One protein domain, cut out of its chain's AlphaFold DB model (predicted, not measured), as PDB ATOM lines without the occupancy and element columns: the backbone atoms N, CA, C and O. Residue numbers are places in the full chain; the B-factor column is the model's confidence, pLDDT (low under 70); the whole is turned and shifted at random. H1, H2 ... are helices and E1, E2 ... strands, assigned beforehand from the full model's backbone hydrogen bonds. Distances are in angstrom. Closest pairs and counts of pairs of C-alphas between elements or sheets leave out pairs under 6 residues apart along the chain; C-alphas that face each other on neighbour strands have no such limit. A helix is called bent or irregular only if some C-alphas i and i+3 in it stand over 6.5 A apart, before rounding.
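What this domain is: This is residues 4 to 119 of the 119 residues of an uncharacterized protein of Acetobacterium sp. MES1 (UniProt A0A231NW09). A small compact head sends out one long straight helix, H4, as an arm; residues 89 to 119 stick out free of the head. The head holds the helical hairpin H1 and H2, the short helix H3, the strand hairpin E1 and E2, and the beginning of H4. The printed part has 116 residues, with E1, E2, H1, H2, H3 and H4 in that order; the two strands form an antiparallel sheet, and the class is mostly helix. The whole is extended, with a radius of gyration of the C-alphas of 21.3 A and spans of 75 by 33 by 23 A.

How they stand to each other: E1, residues 4 to 7, and E2, residues 10 to 14, are antiparallel at 148 degrees; N 5 and O 12 are 2.9 A apart, within hydrogen-bond range. H1, residues 19 to 32, and H2, residues 45 to 58, touch at a shallow tilt of 21 degrees, opposite ways; their closest C-alphas, Phe 25 and Val 54, are 6.2 A apart. H3, residues 65 to 71, touches residues 52 to 56 of H2, the closest C-alphas being Phe 52 and Val 65, 5.5 A; the tilt of 72 degrees is only just about perpendicular. H4, residues 74 to 117, is close to H2 but not clearly touching: the closest C-alphas, Val 55 and Val 81, are 7.8 A apart. H1 and H4 are near each other. The closest C-alphas of E1 and H4, Leu 5 and Phe 80, are 6.2 A apart. Every O i to N i+4 pair is within hydrogen-bond range in H2, H3 and H4; in H1, 8 of 10 are.

Where its parts are: E1 begins at C-alpha 4, (-35.292, -39.302, -43.196). H1 is 20.3 A long and H2 19.9 A. H1 is only just irregular: C-alphas 20 and 23 are 6.8 A apart. H4, 64.7 A long, ends at C-alpha 117, (9.769, -40.771, -72.947).

The domain as a whole: The farthest C-alphas, Glu 70 and Ser 119, are 74.9 A apart. The printed part has no cut; the link from H1 to H2 is long. Residues 118 to 119 are under 70 in pLDDT.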
ATOM      1  N   ILE A   4     -33.832 -39.230 -43.273       97.31
ATOM      2  CA  ILE A   4     -35.292 -39.302 -43.196       97.31
ATOM      3  C   ILE A   4     -35.726 -38.825 -41.813       97.31
ATOM      4  O   ILE A   4     -35.134 -39.209 -40.812       97.31
ATOM      5  N   LEU A   5     -36.752 -37.981 -41.775       97.94
ATOM      6  CA  LEU A   5     -37.491 -37.641 -40.568       97.94
ATOM      7  C   LEU A   5     -38.924 -38.139 -40.734       97.94
ATOM      8  O   LEU A   5     -39.539 -37.863 -41.764       97.94
ATOM      9  N   THR A   6     -39.456 -38.819 -39.726       96.69
ATOM     10  CA  THR A   6     -40.858 -39.242 -39.703       96.69
ATOM     11  C   THR A   6     -41.617 -38.380 -38.704       96.69
ATOM     12  O   THR A   6     -41.211 -38.278 -37.553       96.69
ATOM     13  N   VAL A   7     -42.703 -37.746 -39.142       96.69
ATOM     14  CA  VAL A   7     -43.616 -36.978 -38.279       96.69
ATOM     15  C   VAL A   7     -45.036 -37.341 -38.677       96.69
ATOM     16  O   VAL A   7     -45.357 -37.302 -39.865       96.69
ATOM     17  N   ASN A   8     -45.884 -37.697 -37.706       94.75
ATOM     18  CA  ASN A   8     -47.288 -38.054 -37.953       94.75
ATOM     19  C   ASN A   8     -47.458 -39.127 -39.056       94.75
ATOM     20  O   ASN A   8     -48.196 -38.930 -40.023       94.75
ATOM     21  N   ASP A   9     -46.686 -40.217 -38.968       93.88
ATOM     22  CA  ASP A   9     -46.625 -41.315 -39.953       93.88
ATOM     23  C   ASP A   9     -46.261 -40.899 -41.398       93.88
ATOM     24  O   ASP A   9     -46.360 -41.700 -42.333       93.88
ATOM     25  N   LYS A  10     -45.807 -39.657 -41.610       96.38
ATOM     26  CA  LYS A  10     -45.310 -39.160 -42.896       96.38
ATOM     27  C   LYS A  10     -43.792 -39.088 -42.880       96.38
ATOM     28  O   LYS A  10     -43.191 -38.550 -41.953       96.38
ATOM     29  N   GLU A  11     -43.175 -39.566 -43.954       97.00
ATOM     30  CA  GLU A  11     -41.727 -39.509 -44.141       97.00
ATOM     31  C   GLU A  11     -41.303 -38.272 -44.943       97.00
ATOM     32  O   GLU A  11     -41.778 -38.021 -46.054       97.00
ATOM     33  N   TYR A  12     -40.322 -37.543 -44.415       97.25
ATOM     34  CA  TYR A  12     -39.699 -36.382 -45.036       97.25
ATOM     35  C   TYR A  12     -38.221 -36.677 -45.295       97.25
ATOM     36  O   TYR A  12     -37.432 -36.885 -44.377       97.25
ATOM     37  N   THR A  13     -37.813 -36.696 -46.566       97.06
ATOM     38  CA  THR A  13     -36.440 -37.062 -46.954       97.06
ATOM     39  C   THR A  13     -35.598 -35.843 -47.328       97.06
ATOM     40  O   THR A  13     -35.828 -35.197 -48.357       97.06
ATOM     41  N   LEU A  14     -34.539 -35.571 -46.562       96.62
ATOM     42  CA  LEU A  14     -33.568 -34.525 -46.866       96.62
ATOM     43  C   LEU A  14     -32.394 -35.072 -47.694       96.62
ATOM     44  O   LEU A  14     -31.514 -35.785 -47.212       96.62
ATOM     45  N   LYS A  15     -32.336 -34.666 -48.967       94.88
ATOM     46  CA  LYS A  15     -31.305 -35.130 -49.921       94.88
ATOM     47  C   LYS A  15     -30.061 -34.241 -49.987       94.88
ATOM     48  O   LYS A  15     -28.998 -34.667 -50.439       94.88
ATOM     49  N   LYS A  16     -30.188 -32.969 -49.602       93.12
ATOM     50  CA  LYS A  16     -29.100 -31.977 -49.645       93.12
ATOM     51  C   LYS A  16     -29.374 -30.813 -48.703       93.12
ATOM     52  O   LYS A  16     -30.530 -30.445 -48.516       93.12
ATOM     53  N   LEU A  17     -28.308 -30.166 -48.233       93.88
ATOM     54  CA  LEU A  17     -28.368 -28.874 -47.550       93.88
ATOM     55  C   LEU A  17     -27.935 -27.749 -48.512       93.88
ATOM     56  O   LEU A  17     -26.752 -27.642 -48.834       93.88
ATOM     57  N   PRO A  18     -28.858 -26.907 -49.013       92.06
ATOM     58  CA  PRO A  18     -28.497 -25.781 -49.870       92.06
ATOM     59  C   PRO A  18     -27.697 -24.707 -49.107       92.06
ATOM     60  O   PRO A  18     -28.020 -24.439 -47.947       92.06
ATOM     61  N   PRO A  19     -26.771 -23.975 -49.763       92.00
ATOM     62  CA  PRO A  19     -25.995 -22.908 -49.120       92.00
ATOM     63  C   PRO A  19     -26.850 -21.850 -48.407       92.00
ATOM     64  O   PRO A  19     -26.499 -21.394 -47.324       92.00
ATOM     65  N   LYS A  20     -28.024 -21.514 -48.965       92.62
ATOM     66  CA  LYS A  20     -28.962 -20.555 -48.355       92.62
ATOM     67  C   LYS A  20     -29.508 -20.997 -46.989       92.62
ATOM     68  O   LYS A  20     -29.885 -20.146 -46.195       92.62
ATOM     69  N   LYS A  21     -29.564 -22.309 -46.726       94.38
ATOM     70  CA  LYS A  21     -30.059 -22.885 -45.463       94.38
ATOM     71  C   LYS A  21     -28.927 -23.202 -44.486       94.38
ATOM     72  O   LYS A  21     -29.160 -23.259 -43.285       94.38
ATOM     73  N   TYR A  22     -27.701 -23.351 -44.996       94.19
ATOM     74  CA  TYR A  22     -26.526 -23.704 -44.201       94.19
ATOM     75  C   TYR A  22     -26.287 -22.755 -43.030       94.19
ATOM     76  O   TYR A  22     -26.078 -23.225 -41.920       94.19
ATOM     77  N   LYS A  23     -26.353 -21.435 -43.260       94.56
ATOM     78  CA  LYS A  23     -26.109 -20.454 -42.196       94.56
ATOM     79  C   LYS A  23     -27.035 -20.693 -41.001       94.56
ATOM     80  O   LYS A  23     -26.548 -20.836 -39.890       94.56
ATOM     81  N   ARG A  24     -28.344 -20.804 -41.249       94.69
ATOM     82  CA  ARG A  24     -29.339 -21.003 -40.188       94.69
ATOM     83  C   ARG A  24     -29.169 -22.353 -39.494       94.69
ATOM     84  O   ARG A  24     -29.200 -22.417 -38.275       94.69
ATOM     85  N   PHE A  25     -28.909 -23.407 -40.267       96.81
ATOM     86  CA  PHE A  25     -28.641 -24.735 -39.719       96.81
ATOM     87  C   PHE A  25     -27.412 -24.750 -38.797       96.81
ATOM     88  O   PHE A  25     -27.486 -25.245 -37.680       96.81
ATOM     89  N   ARG A  26     -26.301 -24.141 -39.227       95.94
ATOM     90  CA  ARG A  26     -25.075 -24.012 -38.427       95.94
ATOM     91  C   ARG A  26     -25.299 -23.179 -37.166       95.94
ATOM     92  O   ARG A  26     -24.806 -23.538 -36.106       95.94
ATOM     93  N   ASP A  27     -25.999 -22.054 -37.287       95.88
ATOM     94  CA  ASP A  27     -26.236 -21.162 -36.153       95.88
ATOM     95  C   ASP A  27     -27.114 -21.860 -35.089       95.88
ATOM     96  O   ASP A  27     -26.821 -21.751 -33.900       95.88
ATOM     97  N   MET A  28     -28.096 -22.672 -35.505       96.75
ATOM     98  CA  MET A  28     -28.853 -23.557 -34.609       96.75
ATOM     99  C   MET A  28     -27.963 -24.627 -33.966       96.75
ATOM    100  O   MET A  28     -27.992 -24.772 -32.747       96.75
ATOM    101  N   LEU A  29     -27.110 -25.316 -34.737       95.88
ATOM    102  CA  LEU A  29     -26.180 -26.310 -34.182       95.88
ATOM    103  C   LEU A  29     -25.235 -25.709 -33.137       95.88
ATOM    104  O   LEU A  29     -24.970 -26.345 -32.128       95.88
ATOM    105  N   ASN A  30     -24.753 -24.482 -33.340       94.69
ATOM    106  CA  ASN A  30     -23.919 -23.797 -32.350       94.69
ATOM    107  C   ASN A  30     -24.685 -23.473 -31.059       94.69
ATOM    108  O   ASN A  30     -24.076 -23.396 -29.998       94.69
ATOM    109  N   LYS A  31     -26.005 -23.260 -31.146       93.12
ATOM    110  CA  LYS A  31     -26.866 -22.994 -29.987       93.12
ATOM    111  C   LYS A  31     -27.144 -24.270 -29.193       93.12
ATOM    112  O   LYS A  31     -27.063 -24.246 -27.973       93.12
ATOM    113  N   VAL A  32     -27.470 -25.364 -29.884       93.81
ATOM    114  CA  VAL A  32     -27.935 -26.615 -29.253       93.81
ATOM    115  C   VAL A  32     -26.863 -27.706 -29.174       93.81
ATOM    116  O   VAL A  32     -27.126 -28.817 -28.724       93.81
ATOM    117  N   GLY A  33     -25.649 -27.410 -29.638       89.25
ATOM    118  CA  GLY A  33     -24.573 -28.376 -29.857       89.25
ATOM    119  C   GLY A  33     -24.171 -29.153 -28.610       89.25
ATOM    120  O   GLY A  33     -23.971 -30.362 -28.713       89.25
ATOM    121  N   ASP A  34     -24.157 -28.479 -27.462       90.94
ATOM    122  CA  ASP A  34     -23.738 -29.031 -26.170       90.94
ATOM    123  C   ASP A  34     -24.924 -29.319 -25.229       90.94
ATOM    124  O   ASP A  34     -24.723 -29.579 -24.041       90.94
ATOM    125  N   MET A  35     -26.163 -29.227 -25.732       93.88
ATOM    126  CA  MET A  35     -27.368 -29.514 -24.951       93.88
ATOM    127  C   MET A  35     -27.651 -31.016 -24.883       93.88
ATOM    128  O   MET A  35     -27.356 -31.770 -25.815       93.88
ATOM    129  N   ASP A  36     -28.252 -31.445 -23.778       91.06
ATOM    130  CA  ASP A  36     -28.673 -32.822 -23.526       91.06
ATOM    131  C   ASP A  36     -30.203 -32.912 -23.336       91.06
ATOM    132  O   ASP A  36     -30.893 -31.903 -23.239       91.06
ATOM    133  N   LEU A  37     -30.788 -34.113 -23.349       89.12
ATOM    134  CA  LEU A  37     -32.250 -34.247 -23.203       89.12
ATOM    135  C   LEU A  37     -32.721 -34.175 -21.743       89.12
ATOM    136  O   LEU A  37     -33.821 -33.703 -21.473       89.12
ATOM    137  N   PHE A  38     -31.912 -34.667 -20.802       89.94
ATOM    138  CA  PHE A  38     -32.339 -34.917 -19.415       89.94
ATOM    139  C   PHE A  38     -31.303 -34.512 -18.353       89.94
ATOM    140  O   PHE A  38     -31.464 -34.841 -17.178       89.94
ATOM    141  N   GLY A  39     -30.211 -33.866 -18.747       90.62
ATOM    142  CA  GLY A  39     -29.155 -33.387 -17.864       90.62
ATOM    143  C   GLY A  39     -29.342 -31.924 -17.461       90.62
ATOM    144  O   GLY A  39     -30.432 -31.358 -17.523       90.62
ATOM    145  N   ASN A  40     -28.256 -31.321 -16.973       90.56
ATOM    146  CA  ASN A  40     -28.285 -29.963 -16.419       90.56
ATOM    147  C   ASN A  40     -28.283 -28.875 -17.501       90.56
ATOM    148  O   ASN A  40     -28.687 -27.752 -17.216       90.56
ATOM    149  N   ASN A  41     -27.795 -29.187 -18.705       92.00
ATOM    150  CA  ASN A  41     -27.805 -28.284 -19.855       92.00
ATOM    151  C   ASN A  41     -28.847 -28.770 -20.863       92.00
ATOM    152  O   ASN A  41     -28.523 -29.062 -22.016       92.00
ATOM    153  N   ASN A  42     -30.077 -28.954 -20.388       93.50
ATOM    154  CA  ASN A  42     -31.112 -29.553 -21.207       93.50
ATOM    155  C   ASN A  42     -31.606 -28.613 -22.319       93.50
ATOM    156  O   ASN A  42     -31.375 -27.400 -22.291       93.50
ATOM    157  N   TYR A  43     -32.282 -29.179 -23.317       93.50
ATOM    158  CA  TYR A  43     -32.985 -28.390 -24.326       93.50
ATOM    159  C   TYR A  43     -34.031 -27.481 -23.662       93.50
ATOM    160  O   TYR A  43     -34.967 -27.966 -23.029       93.50
ATOM    161  N   THR A  44     -33.877 -26.164 -23.831       94.31
ATOM    162  CA  THR A  44     -34.882 -25.172 -23.417       94.31
ATOM    163  C   THR A  44     -35.970 -25.026 -24.474       94.31
ATOM    164  O   THR A  44     -35.732 -25.329 -25.646       94.31
ATOM    165  N   ASP A  45     -37.127 -24.481 -24.096       93.81
ATOM    166  CA  ASP A  45     -38.209 -24.173 -25.040       93.81
ATOM    167  C   ASP A  45     -37.687 -23.323 -26.213       93.81
ATOM    168  O   ASP A  45     -37.866 -23.681 -27.373       93.81
ATOM    169  N   GLU A  46     -36.881 -22.280 -25.953       94.31
ATOM    170  CA  GLU A  46     -36.337 -21.458 -27.044       94.31
ATOM    171  C   GLU A  46     -35.311 -22.202 -27.917       94.31
ATOM    172  O   GLU A  46     -35.007 -21.777 -29.040       94.31
ATOM    173  N   ALA A  47     -34.663 -23.241 -27.390       94.88
ATOM    174  CA  ALA A  47     -33.779 -24.099 -28.170       94.88
ATOM    175  C   ALA A  47     -34.589 -25.023 -29.084       94.88
ATOM    176  O   ALA A  47     -34.237 -25.163 -30.257       94.88
ATOM    177  N   LEU A  48     -35.678 -25.593 -28.567       95.19
ATOM    178  CA  LEU A  48     -36.604 -26.437 -29.315       95.19
ATOM    179  C   LEU A  48     -37.300 -25.659 -30.432       95.19
ATOM    180  O   LEU A  48     -37.248 -26.099 -31.579       95.19
ATOM    181  N   ASP A  49     -37.799 -24.457 -30.151       95.75
ATOM    182  CA  ASP A  49     -38.404 -23.579 -31.158       95.75
ATOM    183  C   ASP A  49     -37.447 -23.323 -32.335       95.75
ATOM    184  O   ASP A  49     -37.830 -23.368 -33.509       95.75
ATOM    185  N   GLU A  50     -36.160 -23.083 -32.047       96.06
ATOM    186  CA  GLU A  50     -35.154 -22.888 -33.095       96.06
ATOM    187  C   GLU A  50     -34.916 -24.170 -33.898       96.06
ATOM    188  O   GLU A  50     -34.800 -24.104 -35.127       96.06
ATOM    189  N   VAL A  51     -34.884 -25.334 -33.241       96.81
ATOM    190  CA  VAL A  51     -34.801 -26.631 -33.924       96.81
ATOM    191  C   VAL A  51     -35.999 -26.810 -34.855       96.81
ATOM    192  O   VAL A  51     -35.794 -27.078 -36.040       96.81
ATOM    193  N   PHE A  52     -37.226 -26.591 -34.382       97.31
ATOM    194  CA  PHE A  52     -38.444 -26.778 -35.174       97.31
ATOM    195  C   PHE A  52     -38.479 -25.837 -36.381       97.31
ATOM    196  O   PHE A  52     -38.680 -26.273 -37.519       97.31
ATOM    197  N   MET A  53     -38.175 -24.551 -36.171       97.06
ATOM    198  CA  MET A  53     -38.077 -23.567 -37.250       97.06
ATOM    199  C   MET A  53     -37.039 -23.955 -38.305       97.06
ATOM    200  O   MET A  53     -37.269 -23.789 -39.509       97.06
ATOM    201  N   VAL A  54     -35.875 -24.443 -37.880       97.19
ATOM    202  CA  VAL A  54     -34.801 -24.843 -38.792       97.19
ATOM    203  C   VAL A  54     -35.171 -26.113 -39.543       97.19
ATOM    204  O   VAL A  54     -34.997 -26.142 -40.761       97.19
ATOM    205  N   VAL A  55     -35.714 -27.127 -38.869       97.44
ATOM    206  CA  VAL A  55     -36.164 -28.383 -39.489       97.44
ATOM    207  C   VAL A  55     -37.253 -28.102 -40.522       97.44
ATOM    208  O   VAL A  55     -37.100 -28.482 -41.684       97.44
ATOM    209  N   SER A  56     -38.275 -27.319 -40.169       97.50
ATOM    210  CA  SER A  56     -39.291 -26.862 -41.123       97.50
ATOM    211  C   SER A  56     -38.653 -26.133 -42.317       97.50
ATOM    212  O   SER A  56     -38.954 -26.410 -43.488       97.50
ATOM    213  N   ASN A  57     -37.670 -25.257 -42.065       96.38
ATOM    214  CA  ASN A  57     -36.954 -24.569 -43.134       96.38
ATOM    215  C   ASN A  57     -36.188 -25.531 -44.052       96.38
ATOM    216  O   ASN A  57     -36.172 -25.302 -45.266       96.38
ATOM    217  N   LEU A  58     -35.580 -26.603 -43.532       96.62
ATOM    218  CA  LEU A  58     -34.872 -27.619 -44.325       96.62
ATOM    219  C   LEU A  58     -35.787 -28.270 -45.366       96.62
ATOM    220  O   LEU A  58     -35.344 -28.457 -46.506       96.62
ATOM    221  N   PHE A  59     -37.068 -28.436 -45.045       96.00
ATOM    222  CA  PHE A  59     -38.099 -28.964 -45.942       96.00
ATOM    223  C   PHE A  59     -38.889 -27.888 -46.711       96.00
ATOM    224  O   PHE A  59     -39.890 -28.183 -47.342       96.00
ATOM    225  N   ASN A  60     -38.429 -26.629 -46.722       93.94
ATOM    226  CA  ASN A  60     -39.125 -25.503 -47.376       93.94
ATOM    227  C   ASN A  60     -40.566 -25.285 -46.870       93.94
ATOM    228  O   ASN A  60     -41.389 -24.761 -47.616       93.94
ATOM    229  N   GLY A  61     -40.860 -25.664 -45.625       91.12
ATOM    230  CA  GLY A  61     -42.201 -25.567 -45.052       91.12
ATOM    231  C   GLY A  61     -43.166 -26.682 -45.466       91.12
ATOM    232  O   GLY A  61     -44.321 -26.614 -45.068       91.12
ATOM    233  N   GLU A  62     -42.729 -27.700 -46.225       95.00
ATOM    234  CA  GLU A  62     -43.543 -28.908 -46.480       95.00
ATOM    235  C   GLU A  62     -43.902 -29.639 -45.176       95.00
ATOM    236  O   GLU A  62     -44.985 -30.203 -45.064       95.00
ATOM    237  N   LEU A  63     -42.997 -29.588 -44.197       96.44
ATOM    238  CA  LEU A  63     -43.253 -29.884 -42.791       96.44
ATOM    239  C   LEU A  63     -43.348 -28.542 -42.054       96.44
ATOM    240  O   LEU A  63     -42.373 -27.777 -42.058       96.44
ATOM    241  N   SER A  64     -44.509 -28.211 -41.488       97.25
ATOM    242  CA  SER A  64     -44.710 -26.950 -40.759       97.25
ATOM    243  C   SER A  64     -44.134 -27.030 -39.342       97.25
ATOM    244  O   SER A  64     -43.883 -28.114 -38.826       97.25
ATOM    245  N   VAL A  65     -43.900 -25.875 -38.714       97.50
ATOM    246  CA  VAL A  65     -43.461 -25.820 -37.306       97.50
ATOM    247  C   VAL A  65     -44.535 -26.405 -36.386       97.50
ATOM    248  O   VAL A  65     -44.221 -27.259 -35.573       97.50
ATOM    249  N   GLU A  66     -45.797 -26.034 -36.603       97.19
ATOM    250  CA  GLU A  66     -46.952 -26.543 -35.849       97.19
ATOM    251  C   GLU A  66     -47.081 -28.076 -35.951       97.19
ATOM    252  O   GLU A  66     -47.288 -28.749 -34.949       97.19
ATOM    253  N   GLU A  67     -46.855 -28.666 -37.135       96.88
ATOM    254  CA  GLU A  67     -46.894 -30.128 -37.300       96.88
ATOM    255  C   GLU A  67     -45.761 -30.825 -36.527       96.88
ATOM    256  O   GLU A  67     -45.979 -31.913 -35.990       96.88
ATOM    257  N   ILE A  68     -44.581 -30.196 -36.430       97.44
ATOM    258  CA  ILE A  68     -43.457 -30.682 -35.614       97.44
ATOM    259  C   ILE A  68     -43.781 -30.573 -34.121       97.44
ATOM    260  O   ILE A  68     -43.528 -31.520 -33.386       97.44
ATOM    261  N   GLU A  69     -44.330 -29.446 -33.674       96.12
ATOM    262  CA  GLU A  69     -44.662 -29.201 -32.265       96.12
ATOM    263  C   GLU A  69     -45.733 -30.164 -31.745       96.12
ATOM    264  O   GLU A  69     -45.622 -30.677 -30.635       96.12
ATOM    265  N   GLU A  70     -46.764 -30.429 -32.548       96.38
ATOM    266  CA  GLU A  70     -47.885 -31.273 -32.134       96.38
ATOM    267  C   GLU A  70     -47.594 -32.774 -32.253       96.38
ATOM    268  O   GLU A  70     -48.123 -33.563 -31.470       96.38
ATOM    269  N   ASN A  71     -46.795 -33.183 -33.247       97.25
ATOM    270  CA  ASN A  71     -46.667 -34.597 -33.632       97.25
ATOM    271  C   ASN A  71     -45.222 -35.113 -33.696       97.25
ATOM    272  O   ASN A  71     -45.015 -36.295 -33.974       97.25
ATOM    273  N   GLY A  72     -44.224 -34.249 -33.528       95.44
ATOM    274  CA  GLY A  72     -42.818 -34.631 -33.584       95.44
ATOM    275  C   GLY A  72     -42.355 -35.290 -32.290       95.44
ATOM    276  O   GLY A  72     -42.590 -34.773 -31.199       95.44
ATOM    277  N   ASP A  73     -41.639 -36.407 -32.406       94.94
ATOM    278  CA  ASP A  73     -40.898 -36.963 -31.277       94.94
ATOM    279  C   ASP A  73     -39.552 -36.238 -31.129       94.94
ATOM    280  O   ASP A  73     -38.803 -36.045 -32.095       94.94
ATOM    281  N   ILE A  74     -39.230 -35.816 -29.905       92.06
ATOM    282  CA  ILE A  74     -38.012 -35.049 -29.643       92.06
ATOM    283  C   ILE A  74     -36.735 -35.844 -29.942       92.06
ATOM    284  O   ILE A  74     -35.750 -35.273 -30.417       92.06
ATOM    285  N   LEU A  75     -36.738 -37.155 -29.694       92.38
ATOM    286  CA  LEU A  75     -35.595 -38.020 -29.965       92.38
ATOM    287  C   LEU A  75     -35.351 -38.098 -31.471       92.38
ATOM    288  O   LEU A  75     -34.207 -37.941 -31.902       92.38
ATOM    289  N   ASP A  76     -36.415 -38.252 -32.258       95.31
ATOM    290  CA  ASP A  76     -36.335 -38.311 -33.719       95.31
ATOM    291  C   ASP A  76     -35.837 -36.986 -34.311       95.31
ATOM    292  O   ASP A  76     -34.971 -36.980 -35.189       95.31
ATOM    293  N   LEU A  77     -36.309 -35.848 -33.793       95.56
ATOM    294  CA  LEU A  77     -35.868 -34.523 -34.240       95.56
ATOM    295  C   LEU A  77     -34.387 -34.273 -33.946       95.56
ATOM    296  O   LEU A  77     -33.644 -33.811 -34.820       95.56
ATOM    297  N   VAL A  78     -33.938 -34.590 -32.731       93.06
ATOM    298  CA  VAL A  78     -32.531 -34.434 -32.348       93.06
ATOM    299  C   VAL A  78     -31.652 -35.389 -33.156       93.06
ATOM    300  O   VAL A  78     -30.632 -34.955 -33.699       93.06
ATOM    301  N   ALA A  79     -32.049 -36.657 -33.295       94.62
ATOM    302  CA  ALA A  79     -31.326 -37.640 -34.097       94.62
ATOM    303  C   ALA A  79     -31.202 -37.188 -35.557       94.62
ATOM    304  O   ALA A  79     -30.092 -37.163 -36.094       94.62
ATOM    305  N   PHE A  80     -32.299 -36.724 -36.160       97.06
ATOM    306  CA  PHE A  80     -32.317 -36.181 -37.514       97.06
ATOM    307  C   PHE A  80     -31.319 -35.030 -37.685       97.06
ATOM    308  O   PHE A  80     -30.502 -35.040 -38.607       97.06
ATOM    309  N   VAL A  81     -31.333 -34.042 -36.782       95.75
ATOM    310  CA  VAL A  81     -30.412 -32.895 -36.848       95.75
ATOM    311  C   VAL A  81     -28.949 -33.349 -36.795       95.75
ATOM    312  O   VAL A  81     -28.118 -32.853 -37.566       95.75
ATOM    313  N   ARG A  82     -28.624 -34.308 -35.921       94.62
ATOM    314  CA  ARG A  82     -27.259 -34.843 -35.786       94.62
ATOM    315  C   ARG A  82     -26.843 -35.683 -36.984       94.62
ATOM    316  O   ARG A  82     -25.702 -35.570 -37.427       94.62
ATOM    317  N   GLU A  83     -27.750 -36.465 -37.553       96.38
ATOM    318  CA  GLU A  83     -27.471 -37.249 -38.754       96.38
ATOM    319  C   GLU A  83     -27.203 -36.339 -39.958       96.38
ATOM    320  O   GLU A  83     -26.229 -36.545 -40.683       96.38
ATOM    321  N   VAL A  84     -27.979 -35.259 -40.120       96.38
ATOM    322  CA  VAL A  84     -27.718 -34.244 -41.153       96.38
ATOM    323  C   VAL A  84     -26.328 -33.626 -40.979       96.38
ATOM    324  O   VAL A  84     -25.597 -33.499 -41.964       96.38
ATOM    325  N   GLN A  85     -25.940 -33.258 -39.751       95.75
ATOM    326  CA  GLN A  85     -24.595 -32.746 -39.467       95.75
ATOM    327  C   GLN A  85     -23.517 -33.763 -39.877       95.75
ATOM    328  O   GLN A  85     -22.613 -33.429 -40.649       95.75
ATOM    329  N   PHE A  86     -23.644 -35.004 -39.405       95.44
ATOM    330  CA  PHE A  86     -22.691 -36.078 -39.667       95.44
ATOM    331  C   PHE A  86     -22.507 -36.341 -41.168       95.44
ATOM    332  O   PHE A  86     -21.377 -36.402 -41.660       95.44
ATOM    333  N   ASP A  87     -23.599 -36.437 -41.929       95.44
ATOM    334  CA  ASP A  87     -23.550 -36.726 -43.365       95.44
ATOM    335  C   ASP A  87     -22.874 -35.605 -44.171       95.44
ATOM    336  O   ASP A  87     -22.199 -35.858 -45.180       95.44
ATOM    337  N   ILE A  88     -23.030 -34.351 -43.736       93.19
ATOM    338  CA  ILE A  88     -22.357 -33.197 -44.344       93.19
ATOM    339  C   ILE A  88     -20.852 -33.263 -44.091       93.19
ATOM    340  O   ILE A  88     -20.072 -33.114 -45.038       93.19
ATOM    341  N   GLU A  89     -20.451 -33.489 -42.840       93.38
ATOM    342  CA  GLU A  89     -19.047 -33.556 -42.426       93.38
ATOM    343  C   GLU A  89     -18.327 -34.725 -43.104       93.38
ATOM    344  O   GLU A  89     -17.287 -34.531 -43.741       93.38
ATOM    345  N   LYS A  90     -18.937 -35.916 -43.086       94.44
ATOM    346  CA  LYS A  90     -18.435 -37.098 -43.793       94.44
ATOM    347  C   LYS A  90     -18.295 -36.834 -45.290       94.44
ATOM    348  O   LYS A  90     -17.234 -37.058 -45.867       94.44
ATOM    349  N   GLY A  91     -19.332 -36.284 -45.924       92.62
ATOM    350  CA  GLY A  91     -19.297 -35.981 -47.353       92.62
ATOM    351  C   GLY A  91     -18.227 -34.949 -47.731       92.62
ATOM    352  O   GLY A  91     -17.707 -34.986 -48.849       92.62
ATOM    353  N   ALA A  92     -17.898 -34.013 -46.837       91.19
ATOM    354  CA  ALA A  92     -16.792 -33.079 -47.032       91.19
ATOM    355  C   ALA A  92     -15.432 -33.787 -46.928       91.19
ATOM    356  O   ALA A  92     -14.607 -33.625 -47.830       91.19
ATOM    357  N   ALA A  93     -15.232 -34.607 -45.894       93.38
ATOM    358  CA  ALA A  93     -14.014 -35.392 -45.708       93.38
ATOM    359  C   ALA A  93     -13.748 -36.332 -46.897       93.38
ATOM    360  O   ALA A  93     -12.643 -36.343 -47.437       93.38
ATOM    361  N   ASP A  94     -14.773 -37.038 -47.381       93.81
ATOM    362  CA  ASP A  94     -14.663 -37.946 -48.529       93.81
ATOM    363  C   ASP A  94     -14.232 -37.211 -49.808       93.81
ATOM    364  O   ASP A  94     -13.373 -37.688 -50.555       93.81
ATOM    365  N   ARG A  95     -14.784 -36.014 -50.059       92.75
ATOM    366  CA  ARG A  95     -14.388 -35.185 -51.211       92.75
ATOM    367  C   ARG A  95     -12.941 -34.716 -51.105       92.75
ATOM    368  O   ARG A  95     -12.225 -34.765 -52.102       92.75
ATOM    369  N   ILE A  96     -12.514 -34.292 -49.919       92.69
ATOM    370  CA  ILE A  96     -11.133 -33.869 -49.664       92.69
ATOM    371  C   ILE A  96     -10.171 -35.046 -49.879       92.69
ATOM    372  O   ILE A  96      -9.196 -34.916 -50.618       92.69
ATOM    373  N   ASN A  97     -10.481 -36.217 -49.320       92.75
ATOM    374  CA  ASN A  97      -9.677 -37.429 -49.488       92.75
ATOM    375  C   ASN A  97      -9.559 -37.838 -50.959       92.75
ATOM    376  O   ASN A  97      -8.460 -38.135 -51.430       92.75
ATOM    377  N   LYS A  98     -10.664 -37.783 -51.709       94.44
ATOM    378  CA  LYS A  98     -10.651 -38.046 -53.150       94.44
ATOM    379  C   LYS A  98      -9.756 -37.058 -53.905       94.44
ATOM    380  O   LYS A  98      -8.970 -37.478 -54.745       94.44
ATOM    381  N   MET A  99      -9.827 -35.765 -53.584       92.00
ATOM    382  CA  MET A  99      -8.955 -34.756 -54.199       92.00
ATOM    383  C   MET A  99      -7.469 -35.049 -53.955       92.00
ATOM    384  O   MET A  99      -6.669 -34.911 -54.880       92.00
ATOM    385  N   TYR A 100      -7.101 -35.476 -52.744       91.19
ATOM    386  CA  TYR A 100      -5.728 -35.883 -52.441       91.19
ATOM    387  C   TYR A 100      -5.297 -37.104 -53.260       91.19
ATOM    388  O   TYR A 100      -4.228 -37.078 -53.866       91.19
ATOM    389  N   GLN A 101      -6.129 -38.147 -53.326       92.06
ATOM    390  CA  GLN A 101      -5.836 -39.345 -54.120       92.06
ATOM    391  C   GLN A 101      -5.670 -39.018 -55.612       92.06
ATOM    392  O   GLN A 101      -4.672 -39.413 -56.217       92.06
ATOM    393  N   ASP A 102      -6.584 -38.227 -56.181       92.81
ATOM    394  CA  ASP A 102      -6.538 -37.803 -57.585       92.81
ATOM    395  C   ASP A 102      -5.276 -36.976 -57.890       92.81
ATOM    396  O   ASP A 102      -4.704 -37.083 -58.977       92.81
ATOM    397  N   PHE A 103      -4.824 -36.145 -56.943       90.06
ATOM    398  CA  PHE A 103      -3.590 -35.372 -57.081       90.06
ATOM    399  C   PHE A 103      -2.356 -36.279 -57.133       90.06
ATOM    400  O   PHE A 103      -1.566 -36.179 -58.073       90.06
ATOM    401  N   PHE A 104      -2.208 -37.195 -56.168       89.88
ATOM    402  CA  PHE A 104      -1.064 -38.110 -56.123       89.88
ATOM    403  C   PHE A 104      -1.015 -39.038 -57.338       89.88
ATOM    404  O   PHE A 104       0.066 -39.240 -57.895       89.88
ATOM    405  N   GLN A 105      -2.166 -39.543 -57.790       89.81
ATOM    406  CA  GLN A 105      -2.235 -40.384 -58.984       89.81
ATOM    407  C   GLN A 105      -1.749 -39.627 -60.226       89.81
ATOM    408  O   GLN A 105      -0.865 -40.104 -60.933       89.81
ATOM    409  N   LYS A 106      -2.236 -38.398 -60.447       89.88
ATOM    410  CA  LYS A 106      -1.795 -37.564 -61.579       89.88
ATOM    411  C   LYS A 106      -0.296 -37.268 -61.540       89.88
ATOM    412  O   LYS A 106       0.352 -37.250 -62.586       89.88
ATOM    413  N   SER A 107       0.264 -37.023 -60.354       85.81
ATOM    414  CA  SER A 107       1.707 -36.820 -60.195       85.81
ATOM    415  C   SER A 107       2.513 -38.080 -60.523       85.81
ATOM    416  O   SER A 107       3.537 -37.974 -61.198       85.81
ATOM    417  N   ALA A 108       2.052 -39.257 -60.088       85.31
ATOM    418  CA  ALA A 108       2.691 -40.532 -60.401       85.31
ATOM    419  C   ALA A 108       2.661 -40.829 -61.911       85.31
ATOM    420  O   ALA A 108       3.698 -41.153 -62.491       85.31
ATOM    421  N   ASP A 109       1.514 -40.623 -62.564       88.81
ATOM    422  CA  ASP A 109       1.348 -40.842 -64.006       88.81
ATOM    423  C   ASP A 109       2.257 -39.913 -64.829       88.81
ATOM    424  O   ASP A 109       2.921 -40.346 -65.774       88.81
ATOM    425  N   ALA A 110       2.352 -38.638 -64.438       87.19
ATOM    426  CA  ALA A 110       3.235 -37.670 -65.088       87.19
ATOM    427  C   ALA A 110       4.723 -38.038 -64.944       87.19
ATOM    428  O   ALA A 110       5.515 -37.813 -65.865       87.19
ATOM    429  N   LEU A 111       5.121 -38.607 -63.800       83.62
ATOM    430  CA  LEU A 111       6.483 -39.095 -63.586       83.62
ATOM    431  C   LEU A 111       6.775 -40.317 -64.468       83.62
ATOM    432  O   LEU A 111       7.806 -40.353 -65.140       83.62
ATOM    433  N   ALA A 112       5.852 -41.281 -64.515       84.88
ATOM    434  CA  ALA A 112       5.975 -42.478 -65.343       84.88
ATOM    435  C   ALA A 112       6.094 -42.131 -66.838       84.88
ATOM    436  O   ALA A 112       6.959 -42.673 -67.526       84.88
ATOM    437  N   GLN A 113       5.306 -41.166 -67.328       82.56
ATOM    438  CA  GLN A 113       5.415 -40.672 -68.707       82.56
ATOM    439  C   GLN A 113       6.774 -40.031 -69.003       82.56
ATOM    440  O   GLN A 113       7.354 -40.282 -70.057       82.56
ATOM    441  N   LYS A 114       7.323 -39.227 -68.080       80.69
ATOM    442  CA  LYS A 114       8.664 -38.645 -68.255       80.69
ATOM    443  C   LYS A 114       9.759 -39.707 -68.324       80.69
ATOM    444  O   LYS A 114      10.680 -39.559 -69.117       80.69
ATOM    445  N   ILE A 115       9.664 -40.756 -67.506       78.44
ATOM    446  CA  ILE A 115      10.625 -41.867 -67.524       78.44
ATOM    447  C   ILE A 115      10.502 -42.645 -68.840       78.44
ATOM    448  O   ILE A 115      11.511 -42.897 -69.493       78.44
ATOM    449  N   SER A 116       9.274 -42.950 -69.271       76.00
ATOM    450  CA  SER A 116       9.016 -43.677 -70.520       76.00
ATOM    451  C   SER A 116       9.449 -42.916 -71.775       76.00
ATOM    452  O   SER A 116       9.837 -43.556 -72.739       76.00
ATOM    453  N   ASN A 117       9.369 -41.582 -71.789       74.50
ATOM    454  CA  ASN A 117       9.769 -40.771 -72.947       74.50
ATOM    455  C   ASN A 117      11.285 -40.517 -73.024       74.50
ATOM    456  O   ASN A 117      11.772 -40.066 -74.056       74.50
ATOM    457  N   ASN A 118      12.011 -40.766 -71.931       64.56
ATOM    458  CA  ASN A 118      13.467 -40.629 -71.845       64.56
ATOM    459  C   ASN A 118      14.199 -41.988 -71.903       64.56
ATOM    460  O   ASN A 118      15.419 -42.011 -71.725       64.56
ATOM    461  N   SER A 119      13.465 -43.090 -72.101       54.84
ATOM    462  CA  SER A 119      13.976 -44.456 -72.298       54.84
ATOM    463  C   SER A 119      13.869 -44.843 -73.769       54.84
ATOM    464  O   SER A 119      14.782 -45.544 -74.253       54.84
TER     465      SER A 119